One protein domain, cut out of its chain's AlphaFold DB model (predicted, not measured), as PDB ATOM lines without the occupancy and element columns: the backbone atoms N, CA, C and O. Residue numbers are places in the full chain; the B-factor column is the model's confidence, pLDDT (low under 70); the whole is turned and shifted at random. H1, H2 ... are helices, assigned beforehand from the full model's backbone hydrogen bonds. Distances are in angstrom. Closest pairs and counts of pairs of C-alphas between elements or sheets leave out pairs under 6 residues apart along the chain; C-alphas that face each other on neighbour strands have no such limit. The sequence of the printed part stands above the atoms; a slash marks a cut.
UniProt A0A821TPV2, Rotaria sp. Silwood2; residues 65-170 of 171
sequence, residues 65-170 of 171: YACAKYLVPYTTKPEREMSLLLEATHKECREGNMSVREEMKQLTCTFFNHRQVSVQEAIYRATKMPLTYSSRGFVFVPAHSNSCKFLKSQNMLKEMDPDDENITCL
ATOM      1  N   TYR A  65     256.780 323.503 214.673       91.50
ATOM      2  CA  TYR A  65     256.161 322.335 214.055       91.50
ATOM      3  C   TYR A  65     256.613 322.169 212.601       91.50
ATOM      4  O   TYR A  65     257.021 321.076 212.206       91.50
ATOM      5  N   ALA A  66     256.616 323.248 211.812       87.31
ATOM      6  CA  ALA A  66     257.180 323.238 210.465       87.31
ATOM      7  C   ALA A  66     258.657 322.810 210.453       87.31
ATOM      8  O   ALA A  66     259.051 322.021 209.594       87.31
ATOM      9  N   CYS A  67     259.451 323.260 211.433       90.75
ATOM     10  CA  CYS A  67     260.844 322.839 211.597       90.75
ATOM     11  C   CYS A  67     260.963 321.335 211.871       90.75
ATOM     12  O   CYS A  67     261.674 320.631 211.155       90.75
ATOM     13  N   ALA A  68     260.213 320.810 212.844       92.38
ATOM     14  CA  ALA A  68     260.206 319.380 213.143       92.38
ATOM     15  C   ALA A  68     259.760 318.556 211.926       92.38
ATOM     16  O   ALA A  68     260.410 317.578 211.563       92.38
ATOM     17  N   LYS A  69     258.698 318.984 211.235       91.12
ATOM     18  CA  LYS A  69     258.209 318.334 210.014       91.12
ATOM     19  C   LYS A  69     259.252 318.329 208.896       91.12
ATOM     20  O   LYS A  69     259.287 317.375 208.125       91.12
ATOM     21  N   TYR A  70     260.072 319.373 208.794       88.75
ATOM     22  CA  TYR A  70     261.177 319.421 207.842       88.75
ATOM     23  C   TYR A  70     262.314 318.478 208.247       88.75
ATOM     24  O   TYR A  70     262.817 317.748 207.403       88.75
ATOM     25  N   LEU A  71     262.686 318.451 209.530       90.19
ATOM     26  CA  LEU A  71     263.792 317.639 210.045       90.19
ATOM     27  C   LEU A  71     263.497 316.136 210.043       90.19
ATOM     28  O   LEU A  71     264.378 315.352 209.693       90.19
ATOM     29  N   VAL A  72     262.273 315.732 210.400       90.88
ATOM     30  CA  VAL A  72     261.902 314.317 210.567       90.88
ATOM     31  C   VAL A  72     262.256 313.478 209.333       90.88
ATOM     32  O   VAL A  72     263.011 312.523 209.502       90.88
ATOM     33  N   PRO A  73     261.849 313.837 208.098       89.31
ATOM     34  CA  PRO A  73     262.216 313.088 206.899       89.31
ATOM     35  C   PRO A  73     263.722 312.907 206.689       89.31
ATOM     36  O   PRO A  73     264.124 311.883 206.144       89.31
ATOM     37  N   TYR A  74     264.556 313.869 207.102       86.19
ATOM     38  CA  TYR A  74     266.014 313.736 207.014       86.19
ATOM     39  C   TYR A  74     266.556 312.787 208.072       86.19
ATOM     40  O   TYR A  74     267.412 311.962 207.764       86.19
ATOM     41  N   THR A  75     266.046 312.882 209.302       84.75
ATOM     42  CA  THR A  75     266.457 311.984 210.386       84.75
ATOM     43  C   THR A  75     265.972 310.558 210.172       84.75
ATOM     44  O   THR A  75     266.671 309.641 210.570       84.75
ATOM     45  N   THR A  76     264.818 310.375 209.518       87.06
ATOM     46  CA  THR A  76     264.193 309.065 209.296       87.06
ATOM     47  C   THR A  76     264.431 308.511 207.885       87.06
ATOM     48  O   THR A  76     263.676 307.661 207.400       87.06
ATOM     49  N   LYS A  77     265.395 309.071 207.142       85.94
ATOM     50  CA  LYS A  77     265.650 308.677 205.751       85.94
ATOM     51  C   LYS A  77     266.120 307.215 205.645       85.94
ATOM     52  O   LYS A  77     265.527 306.494 204.839       85.94
ATOM     53  N   PRO A  78     267.091 306.743 206.455       85.56
ATOM     54  CA  PRO A  78     267.486 305.330 206.458       85.56
ATOM     55  C   PRO A  78     266.335 304.378 206.829       85.56
ATOM     56  O   PRO A  78     266.215 303.278 206.294       85.56
ATOM     57  N   GLU A  79     265.439 304.806 207.715       86.06
ATOM     58  CA  GLU A  79     264.296 304.032 208.203       86.06
ATOM     59  C   GLU A  79     263.256 303.811 207.108       86.06
ATOM     60  O   GLU A  79     262.624 302.753 207.052       86.06
ATOM     61  N   ARG A  80     263.091 304.783 206.203       87.25
ATOM     62  CA  ARG A  80     262.244 304.621 205.018       87.25
ATOM     63  C   ARG A  80     262.782 303.521 204.104       87.25
ATOM     64  O   ARG A  80     262.004 302.680 203.662       87.25
ATOM     65  N   GLU A  81     264.085 303.517 203.828       87.75
ATOM     66  CA  GLU A  81     264.725 302.477 203.008       87.75
ATOM     67  C   GLU A  81     264.589 301.097 203.665       87.75
ATOM     68  O   GLU A  81     264.215 300.128 203.005       87.75
ATOM     69  N   MET A  82     264.776 301.029 204.986       92.31
ATOM     70  CA  MET A  82     264.570 299.807 205.762       92.31
ATOM     71  C   MET A  82     263.128 299.303 205.703       92.31
ATOM     72  O   MET A  82     262.893 298.106 205.572       92.31
ATOM     73  N   SER A  83     262.155 300.210 205.770       91.56
ATOM     74  CA  SER A  83     260.735 299.858 205.713       91.56
ATOM     75  C   SER A  83     260.360 299.241 204.363       91.56
ATOM     76  O   SER A  83     259.694 298.212 204.336       91.56
ATOM     77  N   LEU A  84     260.850 299.808 203.253       94.00
ATOM     78  CA  LEU A  84     260.637 299.260 201.904       94.00
ATOM     79  C   LEU A  84     261.242 297.858 201.751       94.00
ATOM     80  O   LEU A  84     260.632 296.964 201.169       94.00
ATOM     81  N   LEU A  85     262.439 297.663 202.296       94.62
ATOM     82  CA  LEU A  85     263.137 296.383 202.269       94.62
ATOM     83  C   LEU A  85     262.405 295.302 203.085       94.62
ATOM     84  O   LEU A  85     262.261 294.167 202.628       94.62
ATOM     85  N   LEU A  86     261.923 295.651 204.280       95.50
ATOM     86  CA  LEU A  86     261.142 294.737 205.115       95.50
ATOM     87  C   LEU A  86     259.788 294.405 204.482       95.50
ATOM     88  O   LEU A  86     259.360 293.257 204.552       95.50
ATOM     89  N   GLU A  87     259.139 295.369 203.828       96.19
ATOM     90  CA  GLU A  87     257.894 295.143 203.088       96.19
ATOM     91  C   GLU A  87     258.099 294.169 201.917       96.19
ATOM     92  O   GLU A  87     257.298 293.251 201.730       96.19
ATOM     93  N   ALA A  88     259.210 294.297 201.184       95.38
ATOM     94  CA  ALA A  88     259.578 293.349 200.135       95.38
ATOM     95  C   ALA A  88     259.817 291.937 200.700       95.38
ATOM     96  O   ALA A  88     259.231 290.977 200.206       95.38
ATOM     97  N   THR A  89     260.589 291.815 201.789       94.62
ATOM     98  CA  THR A  89     260.826 290.520 202.459       94.62
ATOM     99  C   THR A  89     259.519 289.895 202.952       94.62
ATOM    100  O   THR A  89     259.293 288.701 202.772       94.62
ATOM    101  N   HIS A  90     258.625 290.692 203.545       95.25
ATOM    102  CA  HIS A  90     257.311 290.229 203.989       95.25
ATOM    103  C   HIS A  90     256.494 289.658 202.824       95.25
ATOM    104  O   HIS A  90     255.910 288.577 202.936       95.25
ATOM    105  N   LYS A  91     256.479 290.367 201.690       95.69
ATOM    106  CA  LYS A  91     255.768 289.941 200.484       95.69
ATOM    107  C   LYS A  91     256.325 288.625 199.932       95.69
ATOM    108  O   LYS A  91     255.543 287.718 199.662       95.69
ATOM    109  N   GLU A  92     257.647 288.490 199.848       94.56
ATOM    110  CA  GLU A  92     258.318 287.255 199.415       94.56
ATOM    111  C   GLU A  92     257.989 286.067 200.332       94.56
ATOM    112  O   GLU A  92     257.657 284.982 199.854       94.56
ATOM    113  N   CYS A  93     258.006 286.266 201.655       93.00
ATOM    114  CA  CYS A  93     257.640 285.219 202.612       93.00
ATOM    115  C   CYS A  93     256.177 284.774 202.466       93.00
ATOM    116  O   CYS A  93     255.880 283.580 202.566       93.00
ATOM    117  N   ARG A  94     255.270 285.724 202.210       91.56
ATOM    118  CA  ARG A  94     253.850 285.443 201.963       91.56
ATOM    119  C   ARG A  94     253.627 284.678 200.665       91.56
ATOM    120  O   ARG A  94     252.867 283.717 200.665       91.56
ATOM    121  N   GLU A  95     254.293 285.074 199.584       94.25
ATOM    122  CA  GLU A  95     254.227 284.372 198.295       94.25
ATOM    123  C   GLU A  95     254.821 282.957 198.387       94.25
ATOM    124  O   GLU A  95     254.298 282.022 197.781       94.25
ATOM    125  N   GLY A  96     255.857 282.773 199.211       91.50
ATOM    126  CA  GLY A  96     256.458 281.475 199.512       91.50
ATOM    127  C   GLY A  96     255.662 280.587 200.477       91.50
ATOM    128  O   GLY A  96     256.134 279.494 200.790       91.50
ATOM    129  N   ASN A  97     254.489 281.023 200.965       90.56
ATOM    130  CA  ASN A  97     253.688 280.328 201.987       90.56
ATOM    131  C   ASN A  97     254.504 279.913 203.229       90.56
ATOM    132  O   ASN A  97     254.285 278.846 203.807       90.56
ATOM    133  N   MET A  98     255.461 280.750 203.639       90.62
ATOM    134  CA  MET A  98     256.287 280.481 204.814       90.62
ATOM    135  C   MET A  98     255.444 280.535 206.091       90.62
ATOM    136  O   MET A  98     254.480 281.296 206.196       90.62
ATOM    137  N   SER A  99     255.814 279.742 207.098       92.62
ATOM    138  CA  SER A  99     255.170 279.853 208.407       92.62
ATOM    139  C   SER A  99     255.500 281.201 209.059       92.62
ATOM    140  O   SER A  99     256.575 281.761 208.848       92.62
ATOM    141  N   VAL A 100     254.625 281.689 209.946       89.38
ATOM    142  CA  VAL A 100     254.835 282.953 210.688       89.38
ATOM    143  C   VAL A 100     256.187 282.978 211.414       89.38
ATOM    144  O   VAL A 100     256.841 284.014 211.515       89.38
ATOM    145  N   ARG A 101     256.646 281.823 211.914       88.75
ATOM    146  CA  ARG A 101     257.941 281.709 212.595       88.75
ATOM    147  C   ARG A 101     259.113 281.919 211.636       88.75
ATOM    148  O   ARG A 101     260.096 282.556 212.009       88.75
ATOM    149  N   GLU A 102     259.032 281.356 210.437       90.31
ATOM    150  CA  GLU A 102     260.071 281.489 209.414       90.31
ATOM    151  C   GLU A 102     260.073 282.892 208.814       90.31
ATOM    152  O   GLU A 102     261.143 283.470 208.649       90.31
ATOM    153  N   GLU A 103     258.893 283.472 208.591       91.69
ATOM    154  CA  GLU A 103     258.724 284.866 208.184       91.69
ATOM    155  C   GLU A 103     259.398 285.819 209.183       91.69
ATOM    156  O   GLU A 103     260.246 286.625 208.803       91.69
ATOM    157  N   MET A 104     259.109 285.675 210.483       91.62
ATOM    158  CA  MET A 104     259.739 286.497 211.522       91.62
ATOM    159  C   MET A 104     261.258 286.328 211.556       91.62
ATOM    160  O   MET A 104     261.984 287.308 211.743       91.62
ATOM    161  N   LYS A 105     261.758 285.102 211.363       92.44
ATOM    162  CA  LYS A 105     263.200 284.844 211.284       92.44
ATOM    163  C   LYS A 105     263.814 285.561 210.082       92.44
ATOM    164  O   LYS A 105     264.850 286.200 210.241       92.44
ATOM    165  N   GLN A 106     263.168 285.497 208.920       93.06
ATOM    166  CA  GLN A 106     263.656 286.124 207.697       93.06
ATOM    167  C   GLN A 106     263.649 287.653 207.804       93.06
ATOM    168  O   GLN A 106     264.678 288.274 207.561       93.06
ATOM    169  N   LEU A 107     262.550 288.249 208.273       93.81
ATOM    170  CA  LEU A 107     262.455 289.690 208.534       93.81
ATOM    171  C   LEU A 107     263.542 290.164 209.503       93.81
ATOM    172  O   LEU A 107     264.202 291.173 209.260       93.81
ATOM    173  N   THR A 108     263.766 289.409 210.579       92.62
ATOM    174  CA  THR A 108     264.797 289.719 211.576       92.62
ATOM    175  C   THR A 108     266.201 289.649 210.967       92.62
ATOM    176  O   THR A 108     267.008 290.552 211.182       92.62
ATOM    177  N   CYS A 109     266.494 288.615 210.173       92.62
ATOM    178  CA  CYS A 109     267.763 288.491 209.454       92.62
ATOM    179  C   CYS A 109     267.979 289.659 208.482       92.62
ATOM    180  O   CYS A 109     269.038 290.287 208.516       92.62
ATOM    181  N   THR A 110     266.983 289.982 207.652       93.62
ATOM    182  CA  THR A 110     267.047 291.112 206.714       93.62
ATOM    183  C   THR A 110     267.304 292.422 207.453       93.62
ATOM    184  O   THR A 110     268.198 293.179 207.074       93.62
ATOM    185  N   PHE A 111     266.585 292.666 208.551       93.31
ATOM    186  CA  PHE A 111     266.779 293.853 209.375       93.31
ATOM    187  C   PHE A 111     268.211 293.955 209.906       93.31
ATOM    188  O   PHE A 111     268.855 294.982 209.721       93.31
ATOM    189  N   PHE A 112     268.743 292.905 210.538       89.62
ATOM    190  CA  PHE A 112     270.091 292.955 211.113       89.62
ATOM    191  C   PHE A 112     271.193 293.111 210.062       89.62
ATOM    192  O   PHE A 112     272.181 293.791 210.328       89.62
ATOM    193  N   ASN A 113     271.024 292.515 208.880       89.12
ATOM    194  CA  ASN A 113     272.033 292.564 207.822       89.12
ATOM    195  C   ASN A 113     272.073 293.901 207.078       89.12
ATOM    196  O   ASN A 113     273.088 294.229 206.464       89.12
ATOM    197  N   HIS A 114     270.969 294.647 207.063       88.50
ATOM    198  CA  HIS A 114     270.849 295.855 206.243       88.50
ATOM    199  C   HIS A 114     270.653 297.127 207.063       88.50
ATOM    200  O   HIS A 114     270.823 298.227 206.532       88.50
ATOM    201  N   ARG A 115     270.324 297.016 208.356       88.50
ATOM    202  CA  ARG A 115     270.195 298.172 209.242       88.50
ATOM    203  C   ARG A 115     271.506 298.942 209.314       88.50
ATOM    204  O   ARG A 115     272.521 298.447 209.794       88.50
ATOM    205  N   GLN A 116     271.424 300.209 208.933       87.38
ATOM    206  CA  GLN A 116     272.459 301.189 209.204       87.38
ATOM    207  C   GLN A 116     272.277 301.734 210.623       87.38
ATOM    208  O   GLN A 116     271.156 301.959 211.080       87.38
ATOM    209  N   VAL A 117     273.386 301.922 211.329       85.88
ATOM    210  CA  VAL A 117     273.428 302.541 212.658       85.88
ATOM    211  C   VAL A 117     274.396 303.712 212.617       85.88
ATOM    212  O   VAL A 117     275.415 303.660 211.925       85.88
ATOM    213  N   SER A 118     274.079 304.782 213.341       84.88
ATOM    214  CA  SER A 118     274.983 305.928 213.444       84.88
ATOM    215  C   SER A 118     276.258 305.544 214.205       84.88
ATOM    216  O   SER A 118     276.256 304.611 215.011       84.88
ATOM    217  N   VAL A 119     277.355 306.279 213.990       87.56
ATOM    218  CA  VAL A 119     278.610 306.063 214.737       87.56
ATOM    219  C   VAL A 119     278.369 306.194 216.241       87.56
ATOM    220  O   VAL A 119     278.894 305.412 217.029       87.56
ATOM    221  N   GLN A 120     277.526 307.145 216.641       86.12
ATOM    222  CA  GLN A 120     277.149 307.370 218.029       86.12
ATOM    223  C   GLN A 120     276.414 306.155 218.602       86.12
ATOM    224  O   GLN A 120     276.787 305.680 219.672       86.12
ATOM    225  N   GLU A 121     275.423 305.614 217.882       86.69
ATOM    226  CA  GLU A 121     274.708 304.400 218.296       86.69
ATOM    227  C   GLU A 121     275.655 303.193 218.380       86.69
ATOM    228  O   GLU A 121     275.598 302.429 219.344       86.69
ATOM    229  N   ALA A 122     276.550 303.031 217.401       89.50
ATOM    230  CA  ALA A 122     277.518 301.940 217.369       89.50
ATOM    231  C   ALA A 122     278.478 301.986 218.566       89.50
ATOM    232  O   ALA A 122     278.679 300.960 219.217       89.50
ATOM    233  N   ILE A 123     279.015 303.167 218.899       91.50
ATOM    234  CA  ILE A 123     279.849 303.368 220.092       91.50
ATOM    235  C   ILE A 123     279.055 302.993 221.341       91.50
ATOM    236  O   ILE A 123     279.531 302.187 222.131       91.50
ATOM    237  N   TYR A 124     277.832 303.508 221.479       91.44
ATOM    238  CA  TYR A 124     276.971 303.254 222.636       91.44
ATOM    239  C   TYR A 124     276.706 301.756 222.854       91.44
ATOM    240  O   TYR A 124     276.770 301.251 223.975       91.44
ATOM    241  N   ARG A 125     276.457 301.020 221.763       86.88
ATOM    242  CA  ARG A 125     276.281 299.561 221.786       86.88
ATOM    243  C   ARG A 125     277.584 298.829 222.113       86.88
ATOM    244  O   ARG A 125     277.562 297.906 222.924       86.88
ATOM    245  N   ALA A 126     278.706 299.232 221.517       89.75
ATOM    246  CA  ALA A 126     280.011 298.603 221.729       89.75
ATOM    247  C   ALA A 126     280.518 298.776 223.169       89.75
ATOM    248  O   ALA A 126     281.087 297.848 223.744       89.75
ATOM    249  N   THR A 127     280.262 299.937 223.777       92.88
ATOM    250  CA  THR A 127     280.616 300.239 225.170       92.88
ATOM    251  C   THR A 127     279.589 299.726 226.179       92.88
ATOM    252  O   THR A 127     279.782 299.906 227.381       92.88
ATOM    253  N   LYS A 128     278.516 299.062 225.720       85.31
ATOM    254  CA  LYS A 128     277.407 298.558 226.549       85.31
ATOM    255  C   LYS A 128     276.737 299.649 227.386       85.31
ATOM    256  O   LYS A 128     276.240 299.383 228.480       85.31
ATOM    257  N   MET A 129     276.720 300.879 226.882       86.00
ATOM    258  CA  MET A 129     276.007 301.960 227.542       86.00
ATOM    259  C   MET A 129     274.487 301.763 227.370       86.00
ATOM    260  O   MET A 129     274.028 301.311 226.315       86.00
ATOM    261  N   PRO A 130     273.677 302.072 228.395       79.00
ATOM    262  CA  PRO A 130     272.233 301.835 228.368       79.00
ATOM    263  C   PRO A 130     271.505 302.853 227.480       79.00
ATOM    264  O   PRO A 130     271.431 304.033 227.810       79.00
ATOM    265  N   LEU A 131     270.986 302.412 226.325       75.94
ATOM    266  CA  LEU A 131     270.344 303.288 225.321       75.94
ATOM    267  C   LEU A 131     269.132 304.060 225.868       75.94
ATOM    268  O   LEU A 131     268.738 305.081 225.308       75.94
ATOM    269  N   THR A 132     268.532 303.564 226.946       78.25
ATOM    270  CA  THR A 132     267.436 304.206 227.659       78.25
ATOM    271  C   THR A 132     267.675 304.105 229.159       78.25
ATOM    272  O   THR A 132     268.192 303.109 229.665       78.25
ATOM    273  N   TYR A 133     267.261 305.142 229.881       79.75
ATOM    274  CA  TYR A 133     267.197 305.134 231.335       79.75
ATOM    275  C   TYR A 133     265.727 305.137 231.744       79.75
ATOM    276  O   TYR A 133     264.941 305.949 231.256       79.75
ATOM    277  N   SER A 134     265.350 304.222 232.632       78.94
ATOM    278  CA  SER A 134     264.016 304.163 233.223       78.94
ATOM    279  C   SER A 134     264.137 304.404 234.719       78.94
ATOM    280  O   SER A 134     264.966 303.791 235.385       78.94
ATOM    281  N   SER A 135     263.281 305.269 235.262       85.56
ATOM    282  CA  SER A 135     263.137 305.430 236.714       85.56
ATOM    283  C   SER A 135     262.419 304.244 237.368       85.56
ATOM    284  O   SER A 135     262.401 304.132 238.591       85.56
ATOM    285  N   ARG A 136     261.811 303.365 236.563       81.38
ATOM    286  CA  ARG A 136     261.077 302.178 237.009       81.38
ATOM    287  C   ARG A 136     261.839 300.915 236.624       81.38
ATOM    288  O   ARG A 136     262.210 300.754 235.460       81.38
ATOM    289  N   GLY A 137     262.023 300.019 237.593       69.56
ATOM    290  CA  GLY A 137     262.516 298.668 237.342       69.56
ATOM    291  C   GLY A 137     261.504 297.853 236.537       69.56
ATOM    292  O   GLY A 137     260.295 298.048 236.665       69.56
ATOM    293  N   PHE A 138     262.006 296.951 235.699       67.38
ATOM    294  CA  PHE A 138     261.194 296.013 234.932       67.38
ATOM    295  C   PHE A 138     261.366 294.609 235.519       67.38
ATOM    296  O   PHE A 138     262.490 294.186 235.780       67.38
ATOM    297  N   VAL A 139     260.257 293.899 235.726       66.75
ATOM    298  CA  VAL A 139     260.250 292.484 236.112       66.75
ATOM    299  C   VAL A 139     259.500 291.732 235.026       66.75
ATOM    300  O   VAL A 139     258.309 291.964 234.822       66.75
ATOM    301  N   PHE A 140     260.195 290.846 234.316       61.62
ATOM    302  CA  PHE A 140     259.548 289.959 233.361       61.62
ATOM    303  C   PHE A 140     258.781 288.869 234.110       61.62
ATOM    304  O   PHE A 140     259.363 288.130 234.906       61.62
ATOM    305  N   VAL A 141     257.481 288.754 233.841       71.25
ATOM    306  CA  VAL A 141     256.642 287.674 234.372       71.25
ATOM    307  C   VAL A 141     256.422 286.657 233.251       71.25
ATOM    308  O   VAL A 141     255.695 286.957 232.301       71.25
ATOM    309  N   PRO A 142     257.040 285.463 233.311       61.88
ATOM    310  CA  PRO A 142     256.871 284.454 232.276       61.88
ATOM    311  C   PRO A 142     255.420 283.959 232.254       61.88
ATOM    312  O   PRO A 142     254.972 283.266 233.161       61.88
ATOM    313  N   ALA A 143     254.685 284.298 231.193       67.00
ATOM    314  CA  ALA A 143     253.285 283.900 231.028       67.00
ATOM    315  C   ALA A 143     253.106 282.436 230.567       67.00
ATOM    316  O   ALA A 143     252.007 281.890 230.650       67.00
ATOM    317  N   HIS A 144     254.171 281.784 230.078       63.50
ATOM    318  CA  HIS A 144     254.112 280.434 229.511       63.50
ATOM    319  C   HIS A 144     255.270 279.547 229.985       63.50
ATOM    320  O   HIS A 144     256.417 279.990 230.089       63.50
ATOM    321  N   SER A 145     254.969 278.261 230.195       65.88
ATOM    322  CA  SER A 145     255.911 277.223 230.643       65.88
ATOM    323  C   SER A 145     257.025 276.902 229.635       65.88
ATOM    324  O   SER A 145     258.083 276.438 230.043       65.88
ATOM    325  N   ASN A 146     256.829 277.211 228.346       62.34
ATOM    326  CA  ASN A 146     257.779 276.960 227.248       62.34
ATOM    327  C   ASN A 146     258.458 278.239 226.716       62.34
ATOM    328  O   ASN A 146     258.735 278.358 225.521       62.34
ATOM    329  N   SER A 147     258.705 279.230 227.573       59.34
ATOM    330  CA  SER A 147     259.491 280.407 227.180       59.34
ATOM    331  C   SER A 147     260.953 280.017 226.919       59.34
ATOM    332  O   SER A 147     261.559 279.260 227.678       59.34
ATOM    333  N   CYS A 148     261.526 280.506 225.816       58.12
ATOM    334  CA  CYS A 148     262.946 280.326 225.524       58.12
ATOM    335  C   CYS A 148     263.750 281.121 226.561       58.12
ATOM    336  O   CYS A 148     263.670 282.348 226.595       58.12
ATOM    337  N   LYS A 149     264.469 280.423 227.445       61.69
ATOM    338  CA  LYS A 149     265.275 281.041 228.500       61.69
ATOM    339  C   LYS A 149     266.691 281.268 227.978       61.69
ATOM    340  O   LYS A 149     267.366 280.308 227.610       61.69
ATOM    341  N   PHE A 150     267.153 282.514 227.956       65.38
ATOM    342  CA  PHE A 150     268.566 282.808 227.716       65.38
ATOM    343  C   PHE A 150     269.322 282.689 229.036       65.38
ATOM    344  O   PHE A 150     268.776 283.007 230.083       65.38
ATOM    345  N   LEU A 151     270.569 282.224 229.033       72.12
ATOM    346  CA  LEU A 151     271.384 282.218 230.250       72.12
ATOM    347  C   LEU A 151     271.908 283.625 230.552       72.12
ATOM    348  O   LEU A 151     272.143 284.420 229.636       72.12
ATOM    349  N   LYS A 152     272.112 283.933 231.837       79.94
ATOM    350  CA  LYS A 152     272.915 285.093 232.251       79.94
ATOM    351  C   LYS A 152     274.317 284.998 231.659       79.94
ATOM    352  O   LYS A 152     274.811 283.913 231.353       79.94
ATOM    353  N   SER A 153     274.950 286.150 231.434       79.00
ATOM    354  CA  SER A 153     276.317 286.158 230.904       79.00
ATOM    355  C   SER A 153     277.242 285.353 231.823       79.00
ATOM    356  O   SER A 153     277.058 285.351 233.039       79.00
ATOM    357  N   GLN A 154     278.254 284.695 231.257       78.75
ATOM    358  CA  GLN A 154     279.180 283.850 232.023       78.75
ATOM    359  C   GLN A 154     279.855 284.579 233.189       78.75
ATOM    360  O   GLN A 154     280.154 283.951 234.196       78.75
ATOM    361  N   ASN A 155     280.086 285.887 233.068       83.25
ATOM    362  CA  ASN A 155     280.651 286.681 234.156       83.25
ATOM    363  C   ASN A 155     279.654 286.826 235.312       83.25
ATOM    364  O   ASN A 155     280.024 286.585 236.450       83.25
ATOM    365  N   MET A 156     278.382 287.111 235.013       80.81
ATOM    366  CA  MET A 156     277.341 287.198 236.042       80.81
ATOM    367  C   MET A 156     277.090 285.848 236.711       80.81
ATOM    368  O   MET A 156     276.956 285.795 237.922       80.81
ATOM    369  N   LEU A 157     277.090 284.751 235.947       84.06
ATOM    370  CA  LEU A 157     276.918 283.407 236.506       84.06
ATOM    371  C   LEU A 157     278.046 283.004 237.468       84.06
ATOM    372  O   LEU A 157     277.803 282.235 238.384       84.06
ATOM    373  N   LYS A 158     279.270 283.510 237.268       86.81
ATOM    374  CA  LYS A 158     280.409 283.246 238.167       86.81
ATOM    375  C   LYS A 158     280.343 284.034 239.474       86.81
ATOM    376  O   LYS A 158     280.961 283.621 240.446       86.81
ATOM    377  N   GLU A 159     279.667 285.177 239.466       88.00
ATOM    378  CA  GLU A 159     279.487 286.042 240.639       88.00
ATOM    379  C   GLU A 159     278.228 285.682 241.441       88.00
ATOM    380  O   GLU A 159     278.039 286.182 242.547       88.00
ATOM    381  N   MET A 160     277.364 284.833 240.880       85.38
ATOM    382  CA  MET A 160     276.160 284.345 241.540       85.38
ATOM    383  C   MET A 160     276.480 283.234 242.539       85.38
ATOM    384  O   MET A 160     277.457 282.496 242.391       85.38
ATOM    385  N   ASP A 161     275.626 283.122 243.552       88.62
ATOM    386  CA  ASP A 161     275.668 282.013 244.495       88.62
ATOM    387  C   ASP A 161     275.435 280.683 243.741       88.62
ATOM    388  O   ASP A 161     274.567 280.639 242.861       88.62
ATOM    389  N   PRO A 162     276.198 279.610 244.032       84.69
ATOM    390  CA  PRO A 162     276.008 278.300 243.408       84.69
ATOM    391  C   PRO A 162     274.580 277.747 243.511       84.69
ATOM    392  O   PRO A 162     274.178 276.984 242.632       84.69
ATOM    393  N   ASP A 163     273.835 278.143 244.545       85.69
ATOM    394  CA  ASP A 163     272.464 277.699 244.807       85.69
ATOM    395  C   ASP A 163     271.400 278.685 244.272       85.69
ATOM    396  O   ASP A 163     270.199 278.496 244.484       85.69
ATOM    397  N   ASP A 164     271.800 279.747 243.560       81.44
ATOM    398  CA  ASP A 164     270.870 280.716 242.969       81.44
ATOM    399  C   ASP A 164     270.164 280.124 241.735       81.44
ATOM    400  O   ASP A 164     270.751 279.939 240.668       81.44
ATOM    401  N   GLU A 165     268.860 279.859 241.852       78.31
ATOM    402  CA  GLU A 165     268.038 279.298 240.771       78.31
ATOM    403  C   GLU A 165     267.764 280.292 239.621       78.31
ATOM    404  O   GLU A 165     267.304 279.907 238.540       78.31
ATOM    405  N   ASN A 166     268.064 281.584 239.798       77.56
ATOM    406  CA  ASN A 166     267.783 282.631 238.816       77.56
ATOM    407  C   ASN A 166     268.901 282.770 237.764       77.56
ATOM    408  O   ASN A 166     269.373 283.868 237.475       77.56
ATOM    409  N   ILE A 167     269.352 281.673 237.158       77.25
ATOM    410  CA  ILE A 167     270.483 281.653 236.203       77.25
ATOM    411  C   ILE A 167     270.144 282.163 234.793       77.25
ATOM    412  O   ILE A 167     271.005 282.227 233.912       77.25
ATOM    413  N   THR A 168     268.888 282.525 234.542       73.31
ATOM    414  CA  THR A 168     268.403 282.874 233.204       73.31
ATOM    415  C   THR A 168     268.203 284.378 233.033       73.31
ATOM    416  O   THR A 168     267.583 285.026 233.871       73.31
ATOM    417  N   CYS A 169     268.705 284.940 231.929       59.62
ATOM    418  CA  CYS A 169     268.234 286.211 231.393       59.62
ATOM    419  C   CYS A 169     266.796 286.032 230.916       59.62
ATOM    420  O   CYS A 169     266.518 285.232 230.018       59.62
ATOM    421  N   LEU A 170     265.898 286.815 231.489       54.91
ATOM    422  CA  LEU A 170     264.556 286.994 230.969       54.91
ATOM    423  C   LEU A 170     264.578 288.286 230.139       54.91
ATOM    424  O   LEU A 170     264.919 289.338 230.678       54.91
TER     425      LEU A 170
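Overview. This is residues 65 to 170 of the 171 residues of a protein of Rotaria sp. Silwood2 (UniProt A0A821TPV2). A hairpin of two helices, H2 and H3, makes one end of an open domain, with H1 sticking out beyond it. H4 and a long link lead to the other end, where H5 sits in a loop closed by a short pairing. The printed part has 106 residues with five named helices, H1 to H5 in order, and no named strand: all helix. It is only just extended, close to loose, with a radius of gyration of the C-alphas of 19.6 A and spans of 55 by 42 by 24 A.

Along the chain. H1, residues 65 to 75, begins at C-alpha 65 (256.161, 322.335, 214.055). H2, residues 77 to 95, measures 27.9 A from first to last C-alpha; H3, residues 100 to 114, 21.0 A. H4 is residues 119 to 126. H5, residues 154 to 159, ends at C-alpha 159 (279.487, 286.042, 240.639).

Arrangement. H2 and H3 touch, the closest C-alphas being those of Cys 93 and Glu 103, 5.7 A apart. This hairpin runs opposite ways at a shallow tilt of 32 degrees, only just short of steep. H1 and H2 meet only through their link. H4 and H5 are apart from each other and from H1, H2 and H3. Every O i to N i+4 pair is within hydrogen-bond range in H2, H3, H4 and H5; in H1, 5 of 7.

Size, cuts and confidence. The printed part has no cut. The link H4 to H5, 27 residues, is long. Residues 137 to 140, 142 to 150 and 169 to 170 have pLDDT under 70.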